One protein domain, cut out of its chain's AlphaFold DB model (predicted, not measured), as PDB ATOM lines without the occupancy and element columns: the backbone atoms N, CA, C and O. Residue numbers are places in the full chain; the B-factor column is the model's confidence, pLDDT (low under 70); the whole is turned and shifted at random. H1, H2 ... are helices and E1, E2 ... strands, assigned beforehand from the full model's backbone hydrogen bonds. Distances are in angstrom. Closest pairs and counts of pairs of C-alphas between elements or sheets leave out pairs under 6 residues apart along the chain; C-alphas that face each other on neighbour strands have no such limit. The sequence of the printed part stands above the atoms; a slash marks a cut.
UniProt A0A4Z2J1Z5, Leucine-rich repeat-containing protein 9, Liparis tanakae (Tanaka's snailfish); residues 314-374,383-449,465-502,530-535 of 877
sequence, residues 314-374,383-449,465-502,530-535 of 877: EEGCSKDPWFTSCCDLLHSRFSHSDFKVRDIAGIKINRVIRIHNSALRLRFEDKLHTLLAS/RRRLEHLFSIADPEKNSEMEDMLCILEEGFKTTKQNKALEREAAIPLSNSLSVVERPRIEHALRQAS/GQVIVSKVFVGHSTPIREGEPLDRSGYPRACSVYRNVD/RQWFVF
ATOM      1  N   GLU A 314       8.779 121.439 144.169       83.81
ATOM      2  CA  GLU A 314       8.054 122.260 145.140       83.81
ATOM      3  C   GLU A 314       8.722 122.155 146.522       83.81
ATOM      4  O   GLU A 314       8.694 121.111 147.168       83.81
ATOM      5  N   GLU A 315       9.342 123.236 146.995       84.44
ATOM      6  CA  GLU A 315       9.930 123.297 148.338       84.44
ATOM      7  C   GLU A 315       8.863 123.631 149.389       84.44
ATOM      8  O   GLU A 315       8.365 124.760 149.423       84.44
ATOM      9  N   GLY A 316       8.565 122.663 150.259       80.81
ATOM     10  CA  GLY A 316       7.454 122.733 151.207       80.81
ATOM     11  C   GLY A 316       7.675 123.685 152.380       80.81
ATOM     12  O   GLY A 316       8.795 123.911 152.845       80.81
ATOM     13  N   CYS A 317       6.569 124.223 152.880       84.06
ATOM     14  CA  CYS A 317       6.471 125.097 154.036       84.06
ATOM     15  C   CYS A 317       5.765 124.377 155.196       84.06
ATOM     16  O   CYS A 317       4.919 123.514 154.991       84.06
ATOM     17  N   SER A 318       5.999 124.813 156.436       84.25
ATOM     18  CA  SER A 318       5.266 124.330 157.621       84.25
ATOM     19  C   SER A 318       3.757 124.634 157.609       84.25
ATOM     20  O   SER A 318       3.041 124.196 158.505       84.25
ATOM     21  N   LYS A 319       3.273 125.384 156.611       85.62
ATOM     22  CA  LYS A 319       1.848 125.624 156.344       85.62
ATOM     23  C   LYS A 319       1.188 124.512 155.521       85.62
ATOM     24  O   LYS A 319      -0.037 124.457 155.484       85.62
ATOM     25  N   ASP A 320       1.972 123.662 154.861       80.56
ATOM     26  CA  ASP A 320       1.463 122.720 153.869       80.56
ATOM     27  C   ASP A 320       1.138 121.365 154.526       80.56
ATOM     28  O   ASP A 320       2.030 120.750 155.117       80.56
ATOM     29  N   PRO A 321      -0.095 120.830 154.399       83.94
ATOM     30  CA  PRO A 321      -0.470 119.555 155.026       83.94
ATOM     31  C   PRO A 321       0.370 118.353 154.565       83.94
ATOM     32  O   PRO A 321       0.514 117.368 155.286       83.94
ATOM     33  N   TRP A 322       0.939 118.425 153.357       83.19
ATOM     34  CA  TRP A 322       1.830 117.387 152.842       83.19
ATOM     35  C   TRP A 322       3.232 117.466 153.466       83.19
ATOM     36  O   TRP A 322       3.859 116.430 153.680       83.19
ATOM     37  N   PHE A 323       3.716 118.664 153.816       84.44
ATOM     38  CA  PHE A 323       5.013 118.852 154.470       84.44
ATOM     39  C   PHE A 323       5.003 118.264 155.884       84.44
ATOM     40  O   PHE A 323       5.923 117.528 156.248       84.44
ATOM     41  N   THR A 324       3.952 118.536 156.664       84.50
ATOM     42  CA  THR A 324       3.782 117.956 158.005       84.50
ATOM     43  C   THR A 324       3.634 116.441 157.934       84.50
ATOM     44  O   THR A 324       4.412 115.742 158.576       84.50
ATOM     45  N   SER A 325       2.773 115.915 157.054       84.56
ATOM     46  CA  SER A 325       2.617 114.463 156.873       84.56
ATOM     47  C   SER A 325       3.925 113.744 156.495       84.56
ATOM     48  O   SER A 325       4.152 112.621 156.950       84.56
ATOM     49  N   CYS A 326       4.796 114.359 155.685       83.56
ATOM     50  CA  CYS A 326       6.119 113.806 155.371       83.56
ATOM     51  C   CYS A 326       7.080 113.858 156.572       83.56
ATOM     52  O   CYS A 326       7.840 112.911 156.786       83.56
ATOM     53  N   CYS A 327       7.033 114.926 157.375       85.38
ATOM     54  CA  CYS A 327       7.806 115.014 158.616       85.38
ATOM     55  C   CYS A 327       7.374 113.944 159.628       85.38
ATOM     56  O   CYS A 327       8.218 113.222 160.160       85.38
ATOM     57  N   ASP A 328       6.067 113.791 159.839       84.88
ATOM     58  CA  ASP A 328       5.489 112.814 160.764       84.88
ATOM     59  C   ASP A 328       5.813 111.376 160.339       84.88
ATOM     60  O   ASP A 328       6.147 110.540 161.181       84.88
ATOM     61  N   LEU A 329       5.810 111.087 159.030       84.62
ATOM     62  CA  LEU A 329       6.253 109.799 158.489       84.62
ATOM     63  C   LEU A 329       7.728 109.517 158.821       84.62
ATOM     64  O   LEU A 329       8.045 108.424 159.290       84.62
ATOM     65  N   LEU A 330       8.631 110.481 158.622       85.12
ATOM     66  CA  LEU A 330      10.054 110.309 158.940       85.12
ATOM     67  C   LEU A 330      10.292 110.133 160.449       85.12
ATOM     68  O   LEU A 330      11.034 109.234 160.848       85.12
ATOM     69  N   HIS A 331       9.619 110.918 161.295       87.12
ATOM     70  CA  HIS A 331       9.698 110.766 162.751       87.12
ATOM     71  C   HIS A 331       9.106 109.429 163.234       87.12
ATOM     72  O   HIS A 331       9.718 108.761 164.065       87.12
ATOM     73  N   SER A 332       7.987 108.976 162.660       84.31
ATOM     74  CA  SER A 332       7.364 107.673 162.948       84.31
ATOM     75  C   SER A 332       8.264 106.477 162.595       84.31
ATOM     76  O   SER A 332       8.162 105.415 163.213       84.31
ATOM     77  N   ARG A 333       9.171 106.634 161.618       81.56
ATOM     78  CA  ARG A 333      10.115 105.587 161.183       81.56
ATOM     79  C   ARG A 333      11.538 105.745 161.738       81.56
ATOM     80  O   ARG A 333      12.398 104.910 161.436       81.56
ATOM     81  N   PHE A 334      11.786 106.747 162.584       83.06
ATOM     82  CA  PHE A 334      13.015 106.874 163.369       83.06
ATOM     83  C   PHE A 334      12.923 106.030 164.652       83.06
ATOM     84  O   PHE A 334      11.986 106.158 165.435       83.06
ATOM     85  N   SER A 335      13.912 105.166 164.894       80.12
ATOM     86  CA  SER A 335      13.943 104.278 166.062       80.12
ATOM     87  C   SER A 335      15.189 104.556 166.903       80.12
ATOM     88  O   SER A 335      16.290 104.142 166.544       80.12
ATOM     89  N   HIS A 336      15.018 105.264 168.025       77.00
ATOM     90  CA  HIS A 336      16.127 105.692 168.890       77.00
ATOM     91  C   HIS A 336      17.025 104.523 169.343       77.00
ATOM     92  O   HIS A 336      18.233 104.696 169.453       77.00
ATOM     93  N   SER A 337      16.472 103.314 169.525       74.69
ATOM     94  CA  SER A 337      17.241 102.104 169.868       74.69
ATOM     95  C   SER A 337      18.365 101.779 168.885       74.69
ATOM     96  O   SER A 337      19.397 101.258 169.292       74.69
ATOM     97  N   ASP A 338      18.161 102.067 167.600       72.88
ATOM     98  CA  ASP A 338      19.080 101.669 166.529       72.88
ATOM     99  C   ASP A 338      20.163 102.725 166.341       72.88
ATOM    100  O   ASP A 338      21.344 102.425 166.184       72.88
ATOM    101  N   PHE A 339      19.737 103.984 166.399       76.56
ATOM    102  CA  PHE A 339      20.584 105.155 166.235       76.56
ATOM    103  C   PHE A 339      21.447 105.440 167.477       76.56
ATOM    104  O   PHE A 339      22.538 105.992 167.340       76.56
ATOM    105  N   LYS A 340      21.048 104.943 168.658       72.56
ATOM    106  CA  LYS A 340      21.871 104.927 169.879       72.56
ATOM    107  C   LYS A 340      23.181 104.138 169.725       72.56
ATOM    108  O   LYS A 340      24.146 104.458 170.402       72.56
ATOM    109  N   VAL A 341      23.263 103.166 168.811       70.31
ATOM    110  CA  VAL A 341      24.516 102.429 168.510       70.31
ATOM    111  C   VAL A 341      25.547 103.309 167.770       70.31
ATOM    112  O   VAL A 341      26.697 102.916 167.594       70.31
ATOM    113  N   ARG A 342      25.143 104.506 167.321       70.00
ATOM    114  CA  ARG A 342      25.966 105.493 166.602       70.00
ATOM    115  C   ARG A 342      25.853 106.905 167.222       70.00
ATOM    116  O   ARG A 342      26.045 107.888 166.515       70.00
ATOM    117  N   ASP A 343      25.457 107.001 168.497       72.38
ATOM    118  CA  ASP A 343      25.231 108.244 169.270       72.38
ATOM    119  C   ASP A 343      24.286 109.295 168.637       72.38
ATOM    120  O   ASP A 343      24.251 110.465 169.027       72.38
ATOM    121  N   ILE A 344      23.432 108.885 167.693       78.62
ATOM    122  CA  ILE A 344      22.437 109.763 167.066       78.62
ATOM    123  C   ILE A 344      21.185 109.819 167.956       78.62
ATOM    124  O   ILE A 344      20.334 108.929 167.940       78.62
ATOM    125  N   ALA A 345      21.055 110.899 168.732       76.31
ATOM    126  CA  ALA A 345      19.927 111.097 169.645       76.31
ATOM    127  C   ALA A 345      18.571 111.279 168.926       76.31
ATOM    128  O   ALA A 345      17.549 110.782 169.409       76.31
ATOM    129  N   GLY A 346      18.558 111.963 167.775       80.44
ATOM    130  CA  GLY A 346      17.355 112.300 167.007       80.44
ATOM    131  C   GLY A 346      17.668 112.924 165.641       80.44
ATOM    132  O   GLY A 346      18.806 113.306 165.374       80.44
ATOM    133  N   ILE A 347      16.648 113.042 164.785       86.31
ATOM    134  CA  ILE A 347      16.741 113.655 163.448       86.31
ATOM    135  C   ILE A 347      16.155 115.073 163.423       86.31
ATOM    136  O   ILE A 347      15.157 115.352 164.087       86.31
ATOM    137  N   LYS A 348      16.744 115.954 162.604       86.44
ATOM    138  CA  LYS A 348      16.191 117.276 162.274       86.44
ATOM    139  C   LYS A 348      15.991 117.392 160.765       86.44
ATOM    140  O   LYS A 348      16.952 117.332 160.002       86.44
ATOM    141  N   ILE A 349      14.752 117.634 160.353       86.19
ATOM    142  CA  ILE A 349      14.392 117.871 158.954       86.19
ATOM    143  C   ILE A 349      14.661 119.347 158.633       86.19
ATOM    144  O   ILE A 349      14.067 120.238 159.236       86.19
ATOM    145  N   ASN A 350      15.599 119.614 157.718       83.69
ATOM    146  CA  ASN A 350      15.979 120.982 157.333       83.69
ATOM    147  C   ASN A 350      15.218 121.498 156.097       83.69
ATOM    148  O   ASN A 350      15.024 122.703 155.968       83.69
ATOM    149  N   ARG A 351      14.824 120.603 155.182       83.88
ATOM    150  CA  ARG A 351      14.153 120.905 153.908       83.88
ATOM    151  C   ARG A 351      13.358 119.671 153.475       83.88
ATOM    152  O   ARG A 351      13.838 118.558 153.673       83.88
ATOM    153  N   VAL A 352      12.191 119.863 152.863       85.94
ATOM    154  CA  VAL A 352      11.449 118.806 152.155       85.94
ATOM    155  C   VAL A 352      11.071 119.359 150.785       85.94
ATOM    156  O   VAL A 352      10.624 120.502 150.683       85.94
ATOM    157  N   ILE A 353      11.284 118.568 149.736       85.62
ATOM    158  CA  ILE A 353      10.979 118.944 148.353       85.62
ATOM    159  C   ILE A 353      10.049 117.884 147.776       85.62
ATOM    160  O   ILE A 353      10.354 116.693 147.827       85.62
ATOM    161  N   ARG A 354       8.912 118.320 147.241       85.25
ATOM    162  CA  ARG A 354       7.944 117.478 146.547       85.25
ATOM    163  C   ARG A 354       8.198 117.533 145.049       85.25
ATOM    164  O   ARG A 354       8.388 118.601 144.467       85.25
ATOM    165  N   ILE A 355       8.207 116.356 144.439       85.75
ATOM    166  CA  ILE A 355       8.680 116.148 143.075       85.75
ATOM    167  C   ILE A 355       7.480 115.856 142.184       85.75
ATOM    168  O   ILE A 355       6.721 114.923 142.437       85.75
ATOM    169  N   HIS A 356       7.312 116.662 141.142       84.75
ATOM    170  CA  HIS A 356       6.299 116.471 140.115       84.75
ATOM    171  C   HIS A 356       7.027 116.200 138.800       84.75
ATOM    172  O   HIS A 356       7.533 117.139 138.199       84.75
ATOM    173  N   ASN A 357       7.122 114.938 138.375       86.00
ATOM    174  CA  ASN A 357       7.706 114.547 137.088       86.00
ATOM    175  C   ASN A 357       6.612 113.878 136.246       86.00
ATOM    176  O   ASN A 357       6.271 112.720 136.484       86.00
ATOM    177  N   SER A 358       6.048 114.606 135.278       84.88
ATOM    178  CA  SER A 358       4.917 114.127 134.468       84.88
ATOM    179  C   SER A 358       5.248 112.887 133.628       84.88
ATOM    180  O   SER A 358       4.359 112.083 133.367       84.88
ATOM    181  N   ALA A 359       6.511 112.696 133.232       83.12
ATOM    182  CA  ALA A 359       6.927 111.551 132.422       83.12
ATOM    183  C   ALA A 359       6.983 110.258 133.247       83.12
ATOM    184  O   ALA A 359       6.424 109.242 132.836       83.12
ATOM    185  N   LEU A 360       7.596 110.301 134.437       83.31
ATOM    186  CA  LEU A 360       7.572 109.172 135.378       83.31
ATOM    187  C   LEU A 360       6.148 108.861 135.837       83.31
ATOM    188  O   LEU A 360       5.769 107.692 135.897       83.31
ATOM    189  N   ARG A 361       5.355 109.916 136.062       82.81
ATOM    190  CA  ARG A 361       3.939 109.827 136.411       82.81
ATOM    191  C   ARG A 361       3.162 108.995 135.384       82.81
ATOM    192  O   ARG A 361       2.596 107.964 135.740       82.81
ATOM    193  N   LEU A 362       3.201 109.391 134.109       78.94
ATOM    194  CA  LEU A 362       2.524 108.688 133.011       78.94
ATOM    195  C   LEU A 362       3.004 107.239 132.835       78.94
ATOM    196  O   LEU A 362       2.178 106.342 132.682       78.94
ATOM    197  N   ARG A 363       4.323 106.983 132.910       77.75
ATOM    198  CA  ARG A 363       4.880 105.618 132.793       77.75
ATOM    199  C   ARG A 363       4.290 104.642 133.819       77.75
ATOM    200  O   ARG A 363       4.225 103.448 133.542       77.75
ATOM    201  N   PHE A 364       3.879 105.113 134.999       74.62
ATOM    202  CA  PHE A 364       3.325 104.217 136.010       74.62
ATOM    203  C   PHE A 364       1.966 103.675 135.688       74.62
ATOM    204  O   PHE A 364       1.787 102.473 135.780       74.62
ATOM    205  N   GLU A 365       0.955 104.533 135.559       73.25
ATOM    206  CA  GLU A 365      -0.399 104.019 135.734       73.25
ATOM    207  C   GLU A 365      -0.817 103.298 134.459       73.25
ATOM    208  O   GLU A 365      -1.621 102.392 134.568       73.25
ATOM    209  N   ASP A 366      -0.164 103.546 133.318       72.50
ATOM    210  CA  ASP A 366      -0.073 102.608 132.189       72.50
ATOM    211  C   ASP A 366       0.391 101.197 132.627       72.50
ATOM    212  O   ASP A 366      -0.313 100.197 132.441       72.50
ATOM    213  N   LYS A 367       1.525 101.100 133.333       70.56
ATOM    214  CA  LYS A 367       2.040  99.844 133.903       70.56
ATOM    215  C   LYS A 367       1.137  99.256 134.998       70.56
ATOM    216  O   LYS A 367       0.964  98.037 135.066       70.56
ATOM    217  N   LEU A 368       0.523 100.085 135.843       70.62
ATOM    218  CA  LEU A 368      -0.434  99.682 136.875       70.62
ATOM    219  C   LEU A 368      -1.726  99.169 136.240       70.62
ATOM    220  O   LEU A 368      -2.240  98.149 136.685       70.62
ATOM    221  N   HIS A 369      -2.231  99.832 135.199       71.38
ATOM    222  CA  HIS A 369      -3.386  99.405 134.414       71.38
ATOM    223  C   HIS A 369      -3.087  98.096 133.711       71.38
ATOM    224  O   HIS A 369      -3.879  97.174 133.842       71.38
ATOM    225  N   THR A 370      -1.908  97.934 133.112       72.38
ATOM    226  CA  THR A 370      -1.443  96.645 132.577       72.38
ATOM    227  C   THR A 370      -1.467  95.545 133.657       72.38
ATOM    228  O   THR A 370      -1.983  94.445 133.441       72.38
ATOM    229  N   LEU A 371      -0.979  95.840 134.869       69.12
ATOM    230  CA  LEU A 371      -0.983  94.901 135.999       69.12
ATOM    231  C   LEU A 371      -2.382  94.639 136.592       69.12
ATOM    232  O   LEU A 371      -2.617  93.537 137.097       69.12
ATOM    233  N   LEU A 372      -3.305  95.603 136.543       70.50
ATOM    234  CA  LEU A 372      -4.680  95.480 137.047       70.50
ATOM    235  C   LEU A 372      -5.619  94.827 136.024       70.50
ATOM    236  O   LEU A 372      -6.420  93.983 136.413       70.50
ATOM    237  N   ALA A 373      -5.475  95.132 134.734       66.12
ATOM    238  CA  ALA A 373      -6.200  94.497 133.634       66.12
ATOM    239  C   ALA A 373      -5.921  92.987 133.575       66.12
ATOM    240  O   ALA A 373      -6.827  92.203 133.323       66.12
ATOM    241  N   SER A 374      -4.706  92.553 133.938       59.88
ATOM    242  CA  SER A 374      -4.387  91.124 134.097       59.88
ATOM    243  C   SER A 374      -5.136  90.413 135.246       59.88
ATOM    244  O   SER A 374      -4.945  89.211 135.444       59.88
ATOM    245  N   ARG A 383      -5.108 100.307 146.211       63.28
ATOM    246  CA  ARG A 383      -4.608 101.343 147.137       63.28
ATOM    247  C   ARG A 383      -4.035 100.778 148.441       63.28
ATOM    248  O   ARG A 383      -3.161 101.402 149.023       63.28
ATOM    249  N   ARG A 384      -4.461  99.581 148.868       64.62
ATOM    250  CA  ARG A 384      -3.907  98.863 150.036       64.62
ATOM    251  C   ARG A 384      -2.567  98.162 149.749       64.62
ATOM    252  O   ARG A 384      -2.013  97.536 150.643       64.62
ATOM    253  N   ARG A 385      -2.071  98.229 148.507       68.88
ATOM    254  CA  ARG A 385      -0.788  97.665 148.040       68.88
ATOM    255  C   ARG A 385       0.203  98.754 147.604       68.88
ATOM    256  O   ARG A 385       1.209  98.443 146.970       68.88
ATOM    257  N   LEU A 386      -0.106 100.015 147.917       76.06
ATOM    258  CA  LEU A 386       0.795 101.157 147.792       76.06
ATOM    259  C   LEU A 386       1.409 101.433 149.169       76.06
ATOM    260  O   LEU A 386       0.674 101.703 150.119       76.06
ATOM    261  N   GLU A 387       2.734 101.385 149.278       78.81
ATOM    262  CA  GLU A 387       3.468 101.807 150.479       78.81
ATOM    263  C   GLU A 387       4.357 103.017 150.166       78.81
ATOM    264  O   GLU A 387       4.706 103.262 149.012       78.81
ATOM    265  N   HIS A 388       4.723 103.775 151.203       81.88
ATOM    266  CA  HIS A 388       5.757 104.807 151.120       81.88
ATOM    267  C   HIS A 388       7.043 104.233 151.716       81.88
ATOM    268  O   HIS A 388       7.074 103.905 152.905       81.88
ATOM    269  N   LEU A 389       8.075 104.081 150.887       82.56
ATOM    270  CA  LEU A 389       9.357 103.476 151.247       82.56
ATOM    271  C   LEU A 389      10.502 104.462 150.995       82.56
ATOM    272  O   LEU A 389      10.409 105.355 150.153       82.56
ATOM    273  N   PHE A 390      11.589 104.295 151.739       83.81
ATOM    274  CA  PHE A 390      12.758 105.163 151.677       83.81
ATOM    275  C   PHE A 390      13.863 104.569 150.801       83.81
ATOM    276  O   PHE A 390      14.106 103.359 150.844       83.81
ATOM    277  N   SER A 391      14.567 105.449 150.088       82.94
ATOM    278  CA  SER A 391      15.795 105.161 149.339       82.94
ATOM    279  C   SER A 391      16.856 106.230 149.611       82.94
ATOM    280  O   SER A 391      16.527 107.394 149.846       82.94
ATOM    281  N   ILE A 392      18.129 105.844 149.542       78.50
ATOM    282  CA  ILE A 392      19.308 106.727 149.557       78.50
ATOM    283  C   ILE A 392      20.242 106.239 148.438       78.50
ATOM    284  O   ILE A 392      20.263 105.043 148.146       78.50
ATOM    285  N   ALA A 393      20.963 107.148 147.778       69.94
ATOM    286  CA  ALA A 393      21.959 106.793 146.764       69.94
ATOM    287  C   ALA A 393      23.154 106.044 147.390       69.94
ATOM    288  O   ALA A 393      23.553 106.349 148.512       69.94
ATOM    289  N   ASP A 394      23.727 105.073 146.672       67.25
ATOM    290  CA  ASP A 394      24.898 104.314 147.141       67.25
ATOM    291  C   ASP A 394      26.156 105.210 147.128       67.25
ATOM    292  O   ASP A 394      26.611 105.596 146.044       67.25
ATOM    293  N   PRO A 395      26.723 105.558 148.299       62.62
ATOM    294  CA  PRO A 395      27.791 106.547 148.402       62.62
ATOM    295  C   PRO A 395      29.172 105.980 148.039       62.62
ATOM    296  O   PRO A 395      30.125 106.750 147.948       62.62
ATOM    297  N   GLU A 396      29.310 104.659 147.859       59.50
ATOM    298  CA  GLU A 396      30.600 104.030 147.530       59.50
ATOM    299  C   GLU A 396      30.848 103.933 146.010       59.50
ATOM    300  O   GLU A 396      31.940 103.535 145.606       59.50
ATOM    301  N   LYS A 397      29.854 104.259 145.158       56.72
ATOM    302  CA  LYS A 397      29.873 103.890 143.723       56.72
ATOM    303  C   LYS A 397      29.576 104.995 142.704       56.72
ATOM    304  O   LYS A 397      29.824 104.770 141.525       56.72
ATOM    305  N   ASN A 398      29.053 106.149 143.112       54.69
ATOM    306  CA  ASN A 398      28.799 107.317 142.254       54.69
ATOM    307  C   ASN A 398      28.980 108.604 143.075       54.69
ATOM    308  O   ASN A 398      28.974 108.564 144.306       54.69
ATOM    309  N   SER A 399      29.045 109.763 142.412       63.78
ATOM    310  CA  SER A 399      28.725 111.025 143.087       63.78
ATOM    311  C   SER A 399      27.284 110.950 143.609       63.78
ATOM    312  O   SER A 399      26.360 110.739 142.817       63.78
ATOM    313  N   GLU A 400      27.072 111.120 144.923       67.62
ATOM    314  CA  GLU A 400      25.736 111.041 145.553       67.62
ATOM    315  C   GLU A 400      24.708 111.921 144.816       67.62
ATOM    316  O   GLU A 400      23.545 111.554 144.661       67.62
ATOM    317  N   MET A 401      25.167 113.074 144.322       71.94
ATOM    318  CA  MET A 401      24.377 114.068 143.601       71.94
ATOM    319  C   MET A 401      23.933 113.607 142.205       71.94
ATOM    320  O   MET A 401      22.830 113.939 141.780       71.94
ATOM    321  N   GLU A 402      24.750 112.825 141.501       73.69
ATOM    322  CA  GLU A 402      24.459 112.372 140.135       73.69
ATOM    323  C   GLU A 402      23.454 111.216 140.119       73.69
ATOM    324  O   GLU A 402      22.508 111.240 139.330       73.69
ATOM    325  N   ASP A 403      23.598 110.229 141.016       75.12
ATOM    326  CA  ASP A 403      22.621 109.134 141.114       75.12
ATOM    327  C   ASP A 403      21.271 109.662 141.637       75.12
ATOM    328  O   ASP A 403      20.229 109.261 141.124       75.12
ATOM    329  N   MET A 404      21.281 110.636 142.563       79.81
ATOM    330  CA  MET A 404      20.080 111.373 142.981       79.81
ATOM    331  C   MET A 404      19.395 112.072 141.798       79.81
ATOM    332  O   MET A 404      18.226 111.795 141.537       79.81
ATOM    333  N   LEU A 405      20.095 112.951 141.066       80.75
ATOM    334  CA  LEU A 405      19.515 113.695 139.936       80.75
ATOM    335  C   LEU A 405      18.993 112.757 138.835       80.75
ATOM    336  O   LEU A 405      17.896 112.969 138.323       80.75
ATOM    337  N   CYS A 406      19.717 111.673 138.541       79.31
ATOM    338  CA  CYS A 406      19.283 110.646 137.595       79.31
ATOM    339  C   CYS A 406      17.969 109.966 138.027       79.31
ATOM    340  O   CYS A 406      17.072 109.806 137.199       79.31
ATOM    341  N   ILE A 407      17.803 109.648 139.320       81.31
ATOM    342  CA  ILE A 407      16.542 109.102 139.855       81.31
ATOM    343  C   ILE A 407      15.391 110.119 139.743       81.31
ATOM    344  O   ILE A 407      14.249 109.712 139.522       81.31
ATOM    345  N   LEU A 408      15.661 111.426 139.854       82.81
ATOM    346  CA  LEU A 408      14.624 112.461 139.719       82.81
ATOM    347  C   LEU A 408      14.188 112.699 138.262       82.81
ATOM    348  O   LEU A 408      13.023 113.038 138.030       82.81
ATOM    349  N   GLU A 409      15.098 112.531 137.297       82.56
ATOM    350  CA  GLU A 409      14.832 112.720 135.863       82.56
ATOM    351  C   GLU A 409      14.304 111.443 135.182       82.56
ATOM    352  O   GLU A 409      13.180 111.442 134.671       82.56
ATOM    353  N   GLU A 410      15.096 110.363 135.173       77.06
ATOM    354  CA  GLU A 410      14.817 109.123 134.424       77.06
ATOM    355  C   GLU A 410      14.129 108.027 135.259       77.06
ATOM    356  O   GLU A 410      13.563 107.094 134.677       77.06
ATOM    357  N   GLY A 411      14.121 108.158 136.593       78.88
ATOM    358  CA  GLY A 411      13.558 107.188 137.539       78.88
ATOM    359  C   GLY A 411      14.594 106.203 138.100       78.88
ATOM    360  O   GLY A 411      15.792 106.291 137.826       78.88
ATOM    361  N   PHE A 412      14.152 105.236 138.910       75.00
ATOM    362  CA  PHE A 412      15.051 104.196 139.429       75.00
ATOM    363  C   PHE A 412      15.557 103.283 138.303       75.00
ATOM    364  O   PHE A 412      14.761 102.696 137.580       75.00
ATOM    365  N   LYS A 413      16.876 103.107 138.182       65.38
ATOM    366  CA  LYS A 413      17.507 102.341 137.088       65.38
ATOM    367  C   LYS A 413      16.985 100.902 136.988       65.38
ATOM    368  O   LYS A 413      16.832 100.208 137.994       65.38
ATOM    369  N   THR A 414      16.728 100.451 135.760       58.94
ATOM    370  CA  THR A 414      16.084  99.160 135.459       58.94
ATOM    371  C   THR A 414      17.005  97.968 135.770       58.94
ATOM    372  O   THR A 414      18.224  98.070 135.637       58.94
ATOM    373  N   THR A 415      16.447  96.783 136.058       50.88
ATOM    374  CA  THR A 415      17.182  95.511 136.279       50.88
ATOM    375  C   THR A 415      18.317  95.254 135.277       50.88
ATOM    376  O   THR A 415      19.400  94.838 135.675       50.88
ATOM    377  N   LYS A 416      18.110  95.533 133.979       48.22
ATOM    378  CA  LYS A 416      19.147  95.365 132.940       48.22
ATOM    379  C   LYS A 416      20.343  96.311 133.130       48.22
ATOM    380  O   LYS A 416      21.480  95.886 132.965       48.22
ATOM    381  N   GLN A 417      20.085  97.568 133.495       51.16
ATOM    382  CA  GLN A 417      21.117  98.579 133.756       51.16
ATOM    383  C   GLN A 417      21.849  98.285 135.070       51.16
ATOM    384  O   GLN A 417      23.070  98.359 135.119       51.16
ATOM    385  N   ASN A 418      21.122  97.873 136.114       53.34
ATOM    386  CA  ASN A 418      21.716  97.474 137.393       53.34
ATOM    387  C   ASN A 418      22.650  96.260 137.231       53.34
ATOM    388  O   ASN A 418      23.778  96.300 137.715       53.34
ATOM    389  N   LYS A 419      22.250  95.235 136.462       51.53
ATOM    390  CA  LYS A 419      23.125  94.092 136.135       51.53
ATOM    391  C   LYS A 419      24.392  94.483 135.369       51.53
ATOM    392  O   LYS A 419      25.437  93.892 135.609       51.53
ATOM    393  N   ALA A 420      24.319  95.483 134.489       49.19
ATOM    394  CA  ALA A 420      25.484  96.018 133.779       49.19
ATOM    395  C   ALA A 420      26.423  96.868 134.667       49.19
ATOM    396  O   ALA A 420      27.486  97.273 134.211       49.19
ATOM    397  N   LEU A 421      26.034  97.137 135.920       50.03
ATOM    398  CA  LEU A 421      26.772  97.923 136.919       50.03
ATOM    399  C   LEU A 421      27.130  97.091 138.171       50.03
ATOM    400  O   LEU A 421      27.351  97.659 139.240       50.03
ATOM    401  N   GLU A 422      27.101  95.756 138.071       51.47
ATOM    402  CA  GLU A 422      27.313  94.815 139.192       51.47
ATOM    403  C   GLU A 422      26.422  95.092 140.427       51.47
ATOM    404  O   GLU A 422      26.768  94.776 141.569       51.47
ATOM    405  N   ARG A 423      25.248  95.702 140.217       55.88
ATOM    406  CA  ARG A 423      24.233  95.924 141.257       55.88
ATOM    407  C   ARG A 423      23.312  94.706 141.365       55.88
ATOM    408  O   ARG A 423      23.094  93.983 140.392       55.88
ATOM    409  N   GLU A 424      22.698  94.528 142.536       56.94
ATOM    410  CA  GLU A 424      21.574  93.598 142.692       56.94
ATOM    411  C   GLU A 424      20.463  93.932 141.674       56.94
ATOM    412  O   GLU A 424      20.204  95.092 141.346       56.94
ATOM    413  N   ALA A 425      19.801  92.903 141.144       56.09
ATOM    414  CA  ALA A 425      18.891  93.029 140.003       56.09
ATOM    415  C   ALA A 425      17.546  93.730 140.322       56.09
ATOM    416  O   ALA A 425      16.744  93.979 139.416       56.09
ATOM    417  N   ALA A 426      17.310  94.070 141.589       66.88
ATOM    418  CA  ALA A 426      16.084  94.653 142.121       66.88
ATOM    419  C   ALA A 426      16.404  95.858 143.022       66.88
ATOM    420  O   ALA A 426      17.447  95.895 143.670       66.88
ATOM    421  N   ILE A 427      15.510  96.845 143.068       73.31
ATOM    422  CA  ILE A 427      15.764  98.130 143.740       73.31
ATOM    423  C   ILE A 427      15.549  97.980 145.260       73.31
ATOM    424  O   ILE A 427      14.430  97.629 145.655       73.31
ATOM    425  N   PRO A 428      16.563  98.245 146.112       75.62
ATOM    426  CA  PRO A 428      16.446  98.119 147.562       75.62
ATOM    427  C   PRO A 428      15.713  99.323 148.171       75.62
ATOM    428  O   PRO A 428      16.165 100.460 148.075       75.62
ATOM    429  N   LEU A 429      14.594  99.064 148.846       82.56
ATOM    430  CA  LEU A 429      13.725 100.066 149.474       82.56
ATOM    431  C   LEU A 429      13.355  99.609 150.893       82.56
ATOM    432  O   LEU A 429      13.267  98.412 151.154       82.56
ATOM    433  N   SER A 430      13.131 100.514 151.847       83.31
ATOM    434  CA  SER A 430      12.827 100.113 153.237       83.31
ATOM    435  C   SER A 430      11.874 101.066 153.952       83.31
ATOM    436  O   SER A 430      11.850 102.264 153.693       83.31
ATOM    437  N   ASN A 431      11.105 100.527 154.900       82.38
ATOM    438  CA  ASN A 431      10.197 101.290 155.763       82.38
ATOM    439  C   ASN A 431      10.858 101.788 157.062       82.38
ATOM    440  O   ASN A 431      10.175 102.329 157.933       82.38
ATOM    441  N   SER A 432      12.164 101.566 157.222       83.56
ATOM    442  CA  SER A 432      12.929 101.856 158.431       83.56
ATOM    443  C   SER A 432      14.196 102.640 158.096       83.56
ATOM    444  O   SER A 432      15.065 102.165 157.358       83.56
ATOM    445  N   LEU A 433      14.308 103.845 158.663       83.31
ATOM    446  CA  LEU A 433      15.394 104.783 158.367       83.31
ATOM    447  C   LEU A 433      16.774 104.238 158.790       83.31
ATOM    448  O   LEU A 433      17.759 104.468 158.097       83.31
ATOM    449  N   SER A 434      16.842 103.440 159.864       81.81
ATOM    450  CA  SER A 434      18.073 102.798 160.371       81.81
ATOM    451  C   SER A 434      18.612 101.659 159.490       81.81
ATOM    452  O   SER A 434      19.729 101.176 159.705       81.81
ATOM    453  N   VAL A 435      17.836 101.213 158.498       81.12
ATOM    454  CA  VAL A 435      18.296 100.283 157.457       81.12
ATOM    455  C   VAL A 435      18.883 101.055 156.274       81.12
ATOM    456  O   VAL A 435      19.915 100.647 155.751       81.12
ATOM    457  N   VAL A 436      18.269 102.179 155.881       80.88
ATOM    458  CA  VAL A 436      18.648 102.925 154.665       80.88
ATOM    459  C   VAL A 436      19.818 103.884 154.899       80.88
ATOM    460  O   VAL A 436      20.697 103.971 154.056       80.88
ATOM    461  N   GLU A 437      19.903 104.539 156.060       82.75
ATOM    462  CA  GLU A 437      21.044 105.410 156.418       82.75
ATOM    463  C   GLU A 437      22.354 104.636 156.666       82.75
ATOM    464  O   GLU A 437      23.430 105.236 156.724       82.75
ATOM    465  N   ARG A 438      22.297 103.305 156.823       81.12
ATOM    466  CA  ARG A 438      23.450 102.497 157.251       81.12
ATOM    467  C   ARG A 438      24.664 102.593 156.315       81.12
ATOM    468  O   ARG A 438      25.733 102.888 156.846       81.12
ATOM    469  N   PRO A 439      24.551 102.410 154.981       80.31
ATOM    470  CA  PRO A 439      25.715 102.462 154.093       80.31
ATOM    471  C   PRO A 439      26.398 103.832 154.128       80.31
ATOM    472  O   PRO A 439      27.619 103.914 154.154       80.31
ATOM    473  N   ARG A 440      25.611 104.911 154.221       82.94
ATOM    474  CA  ARG A 440      26.101 106.294 154.282       82.94
ATOM    475  C   ARG A 440      26.845 106.603 155.580       82.94
ATOM    476  O   ARG A 440      27.926 107.185 155.541       82.94
ATOM    477  N   ILE A 441      26.307 106.173 156.724       79.69
ATOM    478  CA  ILE A 441      26.981 106.318 158.025       79.69
ATOM    479  C   ILE A 441      28.263 105.469 158.065       79.69
ATOM    480  O   ILE A 441      29.292 105.938 158.547       79.69
ATOM    481  N   GLU A 442      28.233 104.245 157.537       81.62
ATOM    482  CA  GLU A 442      29.391 103.342 157.548       81.62
ATOM    483  C   GLU A 442      30.481 103.768 156.555       81.62
ATOM    484  O   GLU A 442      31.658 103.706 156.905       81.62
ATOM    485  N   HIS A 443      30.127 104.309 155.387       80.19
ATOM    486  CA  HIS A 443      31.080 104.928 154.461       80.19
ATOM    487  C   HIS A 443      31.735 106.182 155.066       80.19
ATOM    488  O   HIS A 443      32.961 106.297 155.048       80.19
ATOM    489  N   ALA A 444      30.961 107.075 155.696       76.38
ATOM    490  CA  ALA A 444      31.508 108.253 156.377       76.38
ATOM    491  C   ALA A 444      32.466 107.880 157.529       76.38
ATOM    492  O   ALA A 444      33.493 108.532 157.716       76.38
ATOM    493  N   LEU A 445      32.173 106.804 158.271       78.50
ATOM    494  CA  LEU A 445      33.077 106.256 159.289       78.50
ATOM    495  C   LEU A 445      34.352 105.647 158.676       78.50
ATOM    496  O   LEU A 445      35.438 105.891 159.195       78.50
ATOM    497  N   ARG A 446      34.247 104.914 157.554       78.12
ATOM    498  CA  ARG A 446      35.407 104.375 156.807       78.12
ATOM    499  C   ARG A 446      36.323 105.477 156.266       78.12
ATOM    500  O   ARG A 446      37.533 105.276 156.209       78.12
ATOM    501  N   GLN A 447      35.764 106.612 155.842       71.62
ATOM    502  CA  GLN A 447      36.549 107.771 155.407       71.62
ATOM    503  C   GLN A 447      37.263 108.435 156.589       71.62
ATOM    504  O   GLN A 447      38.471 108.645 156.520       71.62
ATOM    505  N   ALA A 448      36.558 108.667 157.704       68.06
ATOM    506  CA  ALA A 448      37.154 109.219 158.923       68.06
ATOM    507  C   ALA A 448      38.347 108.381 159.429       68.06
ATOM    508  O   ALA A 448      39.376 108.939 159.796       68.06
ATOM    509  N   SER A 449      38.262 107.046 159.364       67.81
ATOM    510  CA  SER A 449      39.356 106.135 159.743       67.81
ATOM    511  C   SER A 449      40.510 106.038 158.727       67.81
ATOM    512  O   SER A 449      41.367 105.170 158.869       67.81
ATOM    513  N   GLY A 465      22.374 114.401 155.593       77.69
ATOM    514  CA  GLY A 465      22.018 113.328 154.665       77.69
ATOM    515  C   GLY A 465      20.765 113.708 153.874       77.69
ATOM    516  O   GLY A 465      20.097 114.693 154.204       77.69
ATOM    517  N   GLN A 466      20.466 112.947 152.824       82.62
ATOM    518  CA  GLN A 466      19.291 113.129 151.968       82.62
ATOM    519  C   GLN A 466      18.572 111.789 151.825       82.62
ATOM    520  O   GLN A 466      19.231 110.762 151.696       82.62
ATOM    521  N   VAL A 467      17.237 111.801 151.837       85.00
ATOM    522  CA  VAL A 467      16.403 110.593 151.759       85.00
ATOM    523  C   VAL A 467      15.303 110.821 150.731       85.00
ATOM    524  O   VAL A 467      14.546 111.786 150.844       85.00
ATOM    525  N   ILE A 468      15.189 109.927 149.753       85.38
ATOM    526  CA  ILE A 468      14.051 109.895 148.835       85.38
ATOM    527  C   ILE A 468      12.912 109.150 149.535       85.38
ATOM    528  O   ILE A 468      13.087 108.008 149.963       85.38
ATOM    529  N   VAL A 469      11.743 109.784 149.637       85.81
ATOM    530  CA  VAL A 469      10.491 109.118 150.022       85.81
ATOM    531  C   VAL A 469       9.737 108.792 148.737       85.81
ATOM    532  O   VAL A 469       9.161 109.680 148.114       85.81
ATOM    533  N   SER A 470       9.762 107.528 148.328       84.00
ATOM    534  CA  SER A 470       9.063 107.048 147.136       84.00
ATOM    535  C   SER A 470       7.752 106.386 147.528       84.00
ATOM    536  O   SER A 470       7.678 105.677 148.534       84.00
ATOM    537  N   LYS A 471       6.716 106.573 146.715       81.38
ATOM    538  CA  LYS A 471       5.512 105.749 146.766       81.38
ATOM    539  C   LYS A 471       5.703 104.579 145.796       81.38
ATOM    540  O   LYS A 471       6.396 104.688 144.790       81.38
ATOM    541  N   VAL A 472       5.221 103.405 146.198       79.69
ATOM    542  CA  VAL A 472       5.648 102.127 145.614       79.69
ATOM    543  C   VAL A 472       4.470 101.168 145.550       79.69
ATOM    544  O   VAL A 472       3.879 100.839 146.580       79.69
ATOM    545  N   PHE A 473       4.153 100.655 144.361       78.12
ATOM    546  CA  PHE A 473       3.218  99.536 144.225       78.12
ATOM    547  C   PHE A 473       3.902  98.206 144.568       78.12
ATOM    548  O   PHE A 473       4.457  97.511 143.721       78.12
ATOM    549  N   VAL A 474       3.834  97.834 145.844       73.06
ATOM    550  CA  VAL A 474       4.456  96.620 146.397       73.06
ATOM    551  C   VAL A 474       3.807  95.340 145.833       73.06
ATOM    552  O   VAL A 474       4.464  94.303 145.698       73.06
ATOM    553  N   GLY A 475       2.529  95.422 145.442       72.69
ATOM    554  CA  GLY A 475       1.820  94.393 144.676       72.69
ATOM    555  C   GLY A 475       1.522  93.119 145.474       72.69
ATOM    556  O   GLY A 475       0.749  93.148 146.431       72.69
ATOM    557  N   HIS A 476       2.071  91.984 145.036       71.69
ATOM    558  CA  HIS A 476       2.099  90.739 145.811       71.69
ATOM    559  C   HIS A 476       3.553  90.430 146.171       71.69
ATOM    560  O   HIS A 476       4.374  90.220 145.274       71.69
ATOM    561  N   SER A 477       3.859  90.454 147.467       72.44
ATOM    562  CA  SER A 477       5.214  90.342 148.007       72.44
ATOM    563  C   SER A 477       5.460  88.967 148.616       72.44
ATOM    564  O   SER A 477       4.647  88.490 149.408       72.44
ATOM    565  N   THR A 478       6.609  88.361 148.318       73.81
ATOM    566  CA  THR A 478       7.048  87.103 148.948       73.81
ATOM    567  C   THR A 478       8.323  87.309 149.771       73.81
ATOM    568  O   THR A 478       9.154  88.140 149.400       73.81
ATOM    569  N   PRO A 479       8.518  86.587 150.886       78.06
ATOM    570  CA  PRO A 479       9.789  86.622 151.601       78.06
ATOM    571  C   PRO A 479      10.907  86.039 150.723       78.06
ATOM    572  O   PRO A 479      10.672  85.097 149.964       78.06
ATOM    573  N   ILE A 480      12.115  86.594 150.836       75.50
ATOM    574  CA  ILE A 480      13.316  86.054 150.176       75.50
ATOM    575  C   ILE A 480      13.651  84.678 150.760       75.50
ATOM    576  O   ILE A 480      13.643  84.497 151.979       75.50
ATOM    577  N   ARG A 481      13.996  83.730 149.886       72.69
ATOM    578  CA  ARG A 481      14.599  82.442 150.242       72.69
ATOM    579  C   ARG A 481      16.117  82.531 150.118       72.69
ATOM    580  O   ARG A 481      16.634  83.142 149.186       72.69
ATOM    581  N   GLU A 482      16.836  81.921 151.051       57.97
ATOM    582  CA  GLU A 482      18.300  81.899 151.017       57.97
ATOM    583  C   GLU A 482      18.800  81.022 149.856       57.97
ATOM    584  O   GLU A 482      18.295  79.923 149.636       57.97
ATOM    585  N   GLY A 483      19.776  81.524 149.092       55.94
ATOM    586  CA  GLY A 483      20.380  80.828 147.947       55.94
ATOM    587  C   GLY A 483      19.711  81.053 146.582       55.94
ATOM    588  O   GLY A 483      20.330  80.753 145.564       55.94
ATOM    589  N   GLU A 484      18.500  81.618 146.513       59.44
ATOM    590  CA  GLU A 484      17.872  81.987 145.233       59.44
ATOM    591  C   GLU A 484      18.337  83.383 144.752       59.44
ATOM    592  O   GLU A 484      18.457  84.306 145.564       59.44
ATOM    593  N   PRO A 485      18.571  83.594 143.438       58.75
ATOM    594  CA  PRO A 485      18.923  84.910 142.907       58.75
ATOM    595  C   PRO A 485      17.743  85.889 143.009       58.75
ATOM    596  O   PRO A 485      16.593  85.526 142.749       58.75
ATOM    597  N   LEU A 486      18.034  87.158 143.322       63.56
ATOM    598  CA  LEU A 486      17.048  88.247 143.437       63.56
ATOM    599  C   LEU A 486      16.576  88.753 142.062       63.56
ATOM    600  O   LEU A 486      16.674  89.932 141.736       63.56
ATOM    601  N   ASP A 487      16.056  87.834 141.253       60.94
ATOM    602  CA  ASP A 487      15.631  88.032 139.873       60.94
ATOM    603  C   ASP A 487      14.180  87.587 139.652       60.94
ATOM    604  O   ASP A 487      13.651  86.692 140.319       60.94
ATOM    605  N   ARG A 488      13.561  88.133 138.600       59.25
ATOM    606  CA  ARG A 488      12.207  87.754 138.156       59.25
ATOM    607  C   ARG A 488      12.099  86.283 137.710       59.25
ATOM    608  O   ARG A 488      10.990  85.765 137.624       59.25
ATOM    609  N   SER A 489      13.225  85.607 137.453       59.22
ATOM    610  CA  SER A 489      13.293  84.164 137.179       59.22
ATOM    611  C   SER A 489      13.105  83.296 138.428       59.22
ATOM    612  O   SER A 489      12.495  82.237 138.321       59.22
ATOM    613  N   GLY A 490      13.566  83.741 139.605       58.59
ATOM    614  CA  GLY A 490      13.300  83.058 140.878       58.59
ATOM    615  C   GLY A 490      11.865  83.279 141.367       58.59
ATOM    616  O   GLY A 490      11.230  82.373 141.903       58.59
ATOM    617  N   TYR A 491      11.312  84.472 141.110       63.22
ATOM    618  CA  TYR A 491      10.021  84.911 141.653       63.22
ATOM    619  C   TYR A 491       8.989  85.297 140.568       63.22
ATOM    620  O   TYR A 491       8.449  86.406 140.599       63.22
ATOM    621  N   PRO A 492       8.628  84.398 139.625       57.94
ATOM    622  CA  PRO A 492       7.838  84.734 138.428       57.94
ATOM    623  C   PRO A 492       6.392  85.206 138.689       57.94
ATOM    624  O   PRO A 492       5.717  85.652 137.762       57.94
ATOM    625  N   ARG A 493       5.893  85.117 139.931       62.16
ATOM    626  CA  ARG A 493       4.553  85.583 140.347       62.16
ATOM    627  C   ARG A 493       4.555  86.733 141.368       62.16
ATOM    628  O   ARG A 493       3.473  87.217 141.705       62.16
ATOM    629  N   ALA A 494       5.717  87.179 141.847       63.09
ATOM    630  CA  ALA A 494       5.819  88.281 142.805       63.09
ATOM    631  C   ALA A 494       6.070  89.625 142.098       63.09
ATOM    632  O   ALA A 494       6.716  89.684 141.054       63.09
ATOM    633  N   CYS A 495       5.570  90.716 142.679       60.91
ATOM    634  CA  CYS A 495       5.886  92.084 142.236       60.91
ATOM    635  C   CYS A 495       7.110  92.649 142.976       60.91
ATOM    636  O   CYS A 495       7.845  93.480 142.447       60.91
ATOM    637  N   SER A 496       7.329  92.175 144.202       72.81
ATOM    638  CA  SER A 496       8.462  92.509 145.059       72.81
ATOM    639  C   SER A 496       8.821  91.307 145.932       72.81
ATOM    640  O   SER A 496       7.981  90.438 146.178       72.81
ATOM    641  N   VAL A 497      10.049  91.264 146.438       76.00
ATOM    642  CA  VAL A 497      10.431  90.351 147.527       76.00
ATOM    643  C   VAL A 497      10.881  91.140 148.748       76.00
ATOM    644  O   VAL A 497      11.260  92.303 148.616       76.00
ATOM    645  N   TYR A 498      10.812  90.556 149.946       77.00
ATOM    646  CA  TYR A 498      11.208  91.252 151.175       77.00
ATOM    647  C   TYR A 498      12.053  90.403 152.130       77.00
ATOM    648  O   TYR A 498      11.907  89.185 152.229       77.00
ATOM    649  N   ARG A 499      12.913  91.091 152.884       80.81
ATOM    650  CA  ARG A 499      13.704  90.577 154.006       80.81
ATOM    651  C   ARG A 499      13.211  91.249 155.291       80.81
ATOM    652  O   ARG A 499      13.172  92.479 155.363       80.81
ATOM    653  N   ASN A 500      12.834  90.468 156.304       75.38
ATOM    654  CA  ASN A 500      12.668  90.994 157.666       75.38
ATOM    655  C   ASN A 500      14.071  91.251 158.249       75.38
ATOM    656  O   ASN A 500      14.951  90.405 158.097       75.38
ATOM    657  N   VAL A 501      14.295  92.399 158.893       66.69
ATOM    658  CA  VAL A 501      15.627  92.784 159.405       66.69
ATOM    659  C   VAL A 501      15.644  92.728 160.935       66.69
ATOM    660  O   VAL A 501      15.489  93.748 161.611       66.69
ATOM    661  N   ASP A 502      15.822  91.518 161.471       56.75
ATOM    662  CA  ASP A 502      15.921  91.258 162.912       56.75
ATOM    663  C   ASP A 502      17.352  91.443 163.441       56.75
ATOM    664  O   ASP A 502      18.337  91.028 162.831       56.75
ATOM    665  N   ARG A 530      11.412  96.050 157.474       75.75
ATOM    666  CA  ARG A 530      11.526  95.289 156.227       75.75
ATOM    667  C   ARG A 530      12.343  96.055 155.199       75.75
ATOM    668  O   ARG A 530      12.205  97.270 155.065       75.75
ATOM    669  N   GLN A 531      13.160  95.308 154.468       75.62
ATOM    670  CA  GLN A 531      13.799  95.742 153.234       75.62
ATOM    671  C   GLN A 531      13.099  95.016 152.084       75.62
ATOM    672  O   GLN A 531      13.070  93.787 152.058       75.62
ATOM    673  N   TRP A 532      12.500  95.771 151.173       75.38
ATOM    674  CA  TRP A 532      11.910  95.286 149.935       75.38
ATOM    675  C   TRP A 532      12.910  95.415 148.796       75.38
ATOM    676  O   TRP A 532      13.748  96.313 148.778       75.38
ATOM    677  N   PHE A 533      12.748  94.536 147.822       74.81
ATOM    678  CA  PHE A 533      13.472  94.520 146.568       74.81
ATOM    679  C   PHE A 533      12.418  94.472 145.466       74.81
ATOM    680  O   PHE A 533      11.658  93.503 145.360       74.81
ATOM    681  N   VAL A 534      12.299  95.562 144.710       69.25
ATOM    682  CA  VAL A 534      11.262  95.724 143.682       69.25
ATOM    683  C   VAL A 534      11.870  95.450 142.308       69.25
ATOM    684  O   VAL A 534      12.906  96.015 141.960       69.25
ATOM    685  N   PHE A 535      11.237  94.559 141.538       62.59
ATOM    686  CA  PHE A 535      11.758  94.086 140.247       62.59
ATOM    687  C   PHE A 535      11.431  95.001 139.060       62.59
ATOM    688  O   PHE A 535      11.942  94.776 137.966       62.59
TER     689      PHE A 535
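Overview. This is residues 314 to 374, 383 to 449, 465 to 502 and 530 to 535 of the 877 residues of the protein "Leucine-rich repeat-containing protein 9" of Liparis tanakae (Tanaka's snailfish) (UniProt A0A4Z2J1Z5). A small crossed sandwich makes the core: the twisted four-stranded sheet E3, E7, E6, E5 faces the two-stranded sheet E2, E4, with their strands at 71 degrees. Seven helices are spread around this core and no two of them touch; H1 and E1 lie beyond E2 and E4, away from the larger sheet, while the longest distance between C-alphas runs from Ala 373, the last residue of H3, to Ser 449, the residue that follows H7. The printed part has 172 residues, with elements in the order H1, H2, E1, H3, E2, H4, H5, E3, H6, H7, E4, E5, E6, E7. The larger sheet is mixed, the smaller antiparallel, and the class is mixed, helices and strands. The whole is compact, with a radius of gyration of the C-alphas of 17.0 A and spans of 46 by 41 by 30 A.

Along the chain. The larger sheet holds E3, residues 427 to 430, from C-alpha 427 at (15.764, 98.130, 143.740), E7, residues 530 to 534, E6, residues 496 to 500, 13.4 A long, and E5, residues 477 to 479. The smaller holds E2, residues 386 to 391, 15.6 A, and E4, residues 468 to 473, 15.7 A. E1, residues 353 to 357, pairs with no named strand. The helices are H1, residues 321 to 332, 16.3 A, from C-alpha 321 at (-0.470, 119.555, 155.026); H2, 336 to 342; H3, 358 to 373, 22.6 A; H4, 400 to 409, 14.7 A; H5, 415 to 419; H6, 433 to 436; and H7, 438 to 448, 15.4 A.

Arrangement. E3 and E7 are antiparallel, with N 429 and O 532 at 2.9 A; so are E7 and E6, with N 499 and O 531 at 2.8 A. E6 and E5 are parallel, with N 498 and O 478 at 3.0 A. E2 and E4 are antiparallel, with N 389 and O 470 at 2.9 A. Between the sheets, the closest C-alphas of E2 and E3 are those of Leu 389 and Ser 430, 5.2 A apart. H6 only grazes the larger sheet, with residues 435 to 436; H2 is near it, Asp 338 and Ser 434 having the closest C-alphas at 6.3 A. H7 meets H6 only through their link, as H3 does E1. H1 and E1 are near each other. The closest C-alphas of E1 and H4, Asn 357 and Glu 409, are 7.5 A apart. H5 is not on the larger sheet. Every O i to N i+4 pair is within hydrogen-bond range in H1, H4, H5 and H7; H3 has 9 of 12, H2 has 1 of 3 and 3 of 4 O i to N i+3 pairs, and H6 is too short for an i+4 pair.

Size, cuts and confidence. The C-alphas farthest apart, of Ala 373 and Ser 449, are 53.8 A apart. Three cuts leave out residues 375 to 382, 450 to 464 and 503 to 529, with C-alpha gaps of 16.6, 19.4 and 9.0 A. Of the links printed whole, E5 to E6 is long. The mean pLDDT of the printed part is 74.2; 48 residues are under 70, among them 413 to 426 and 482 to 495.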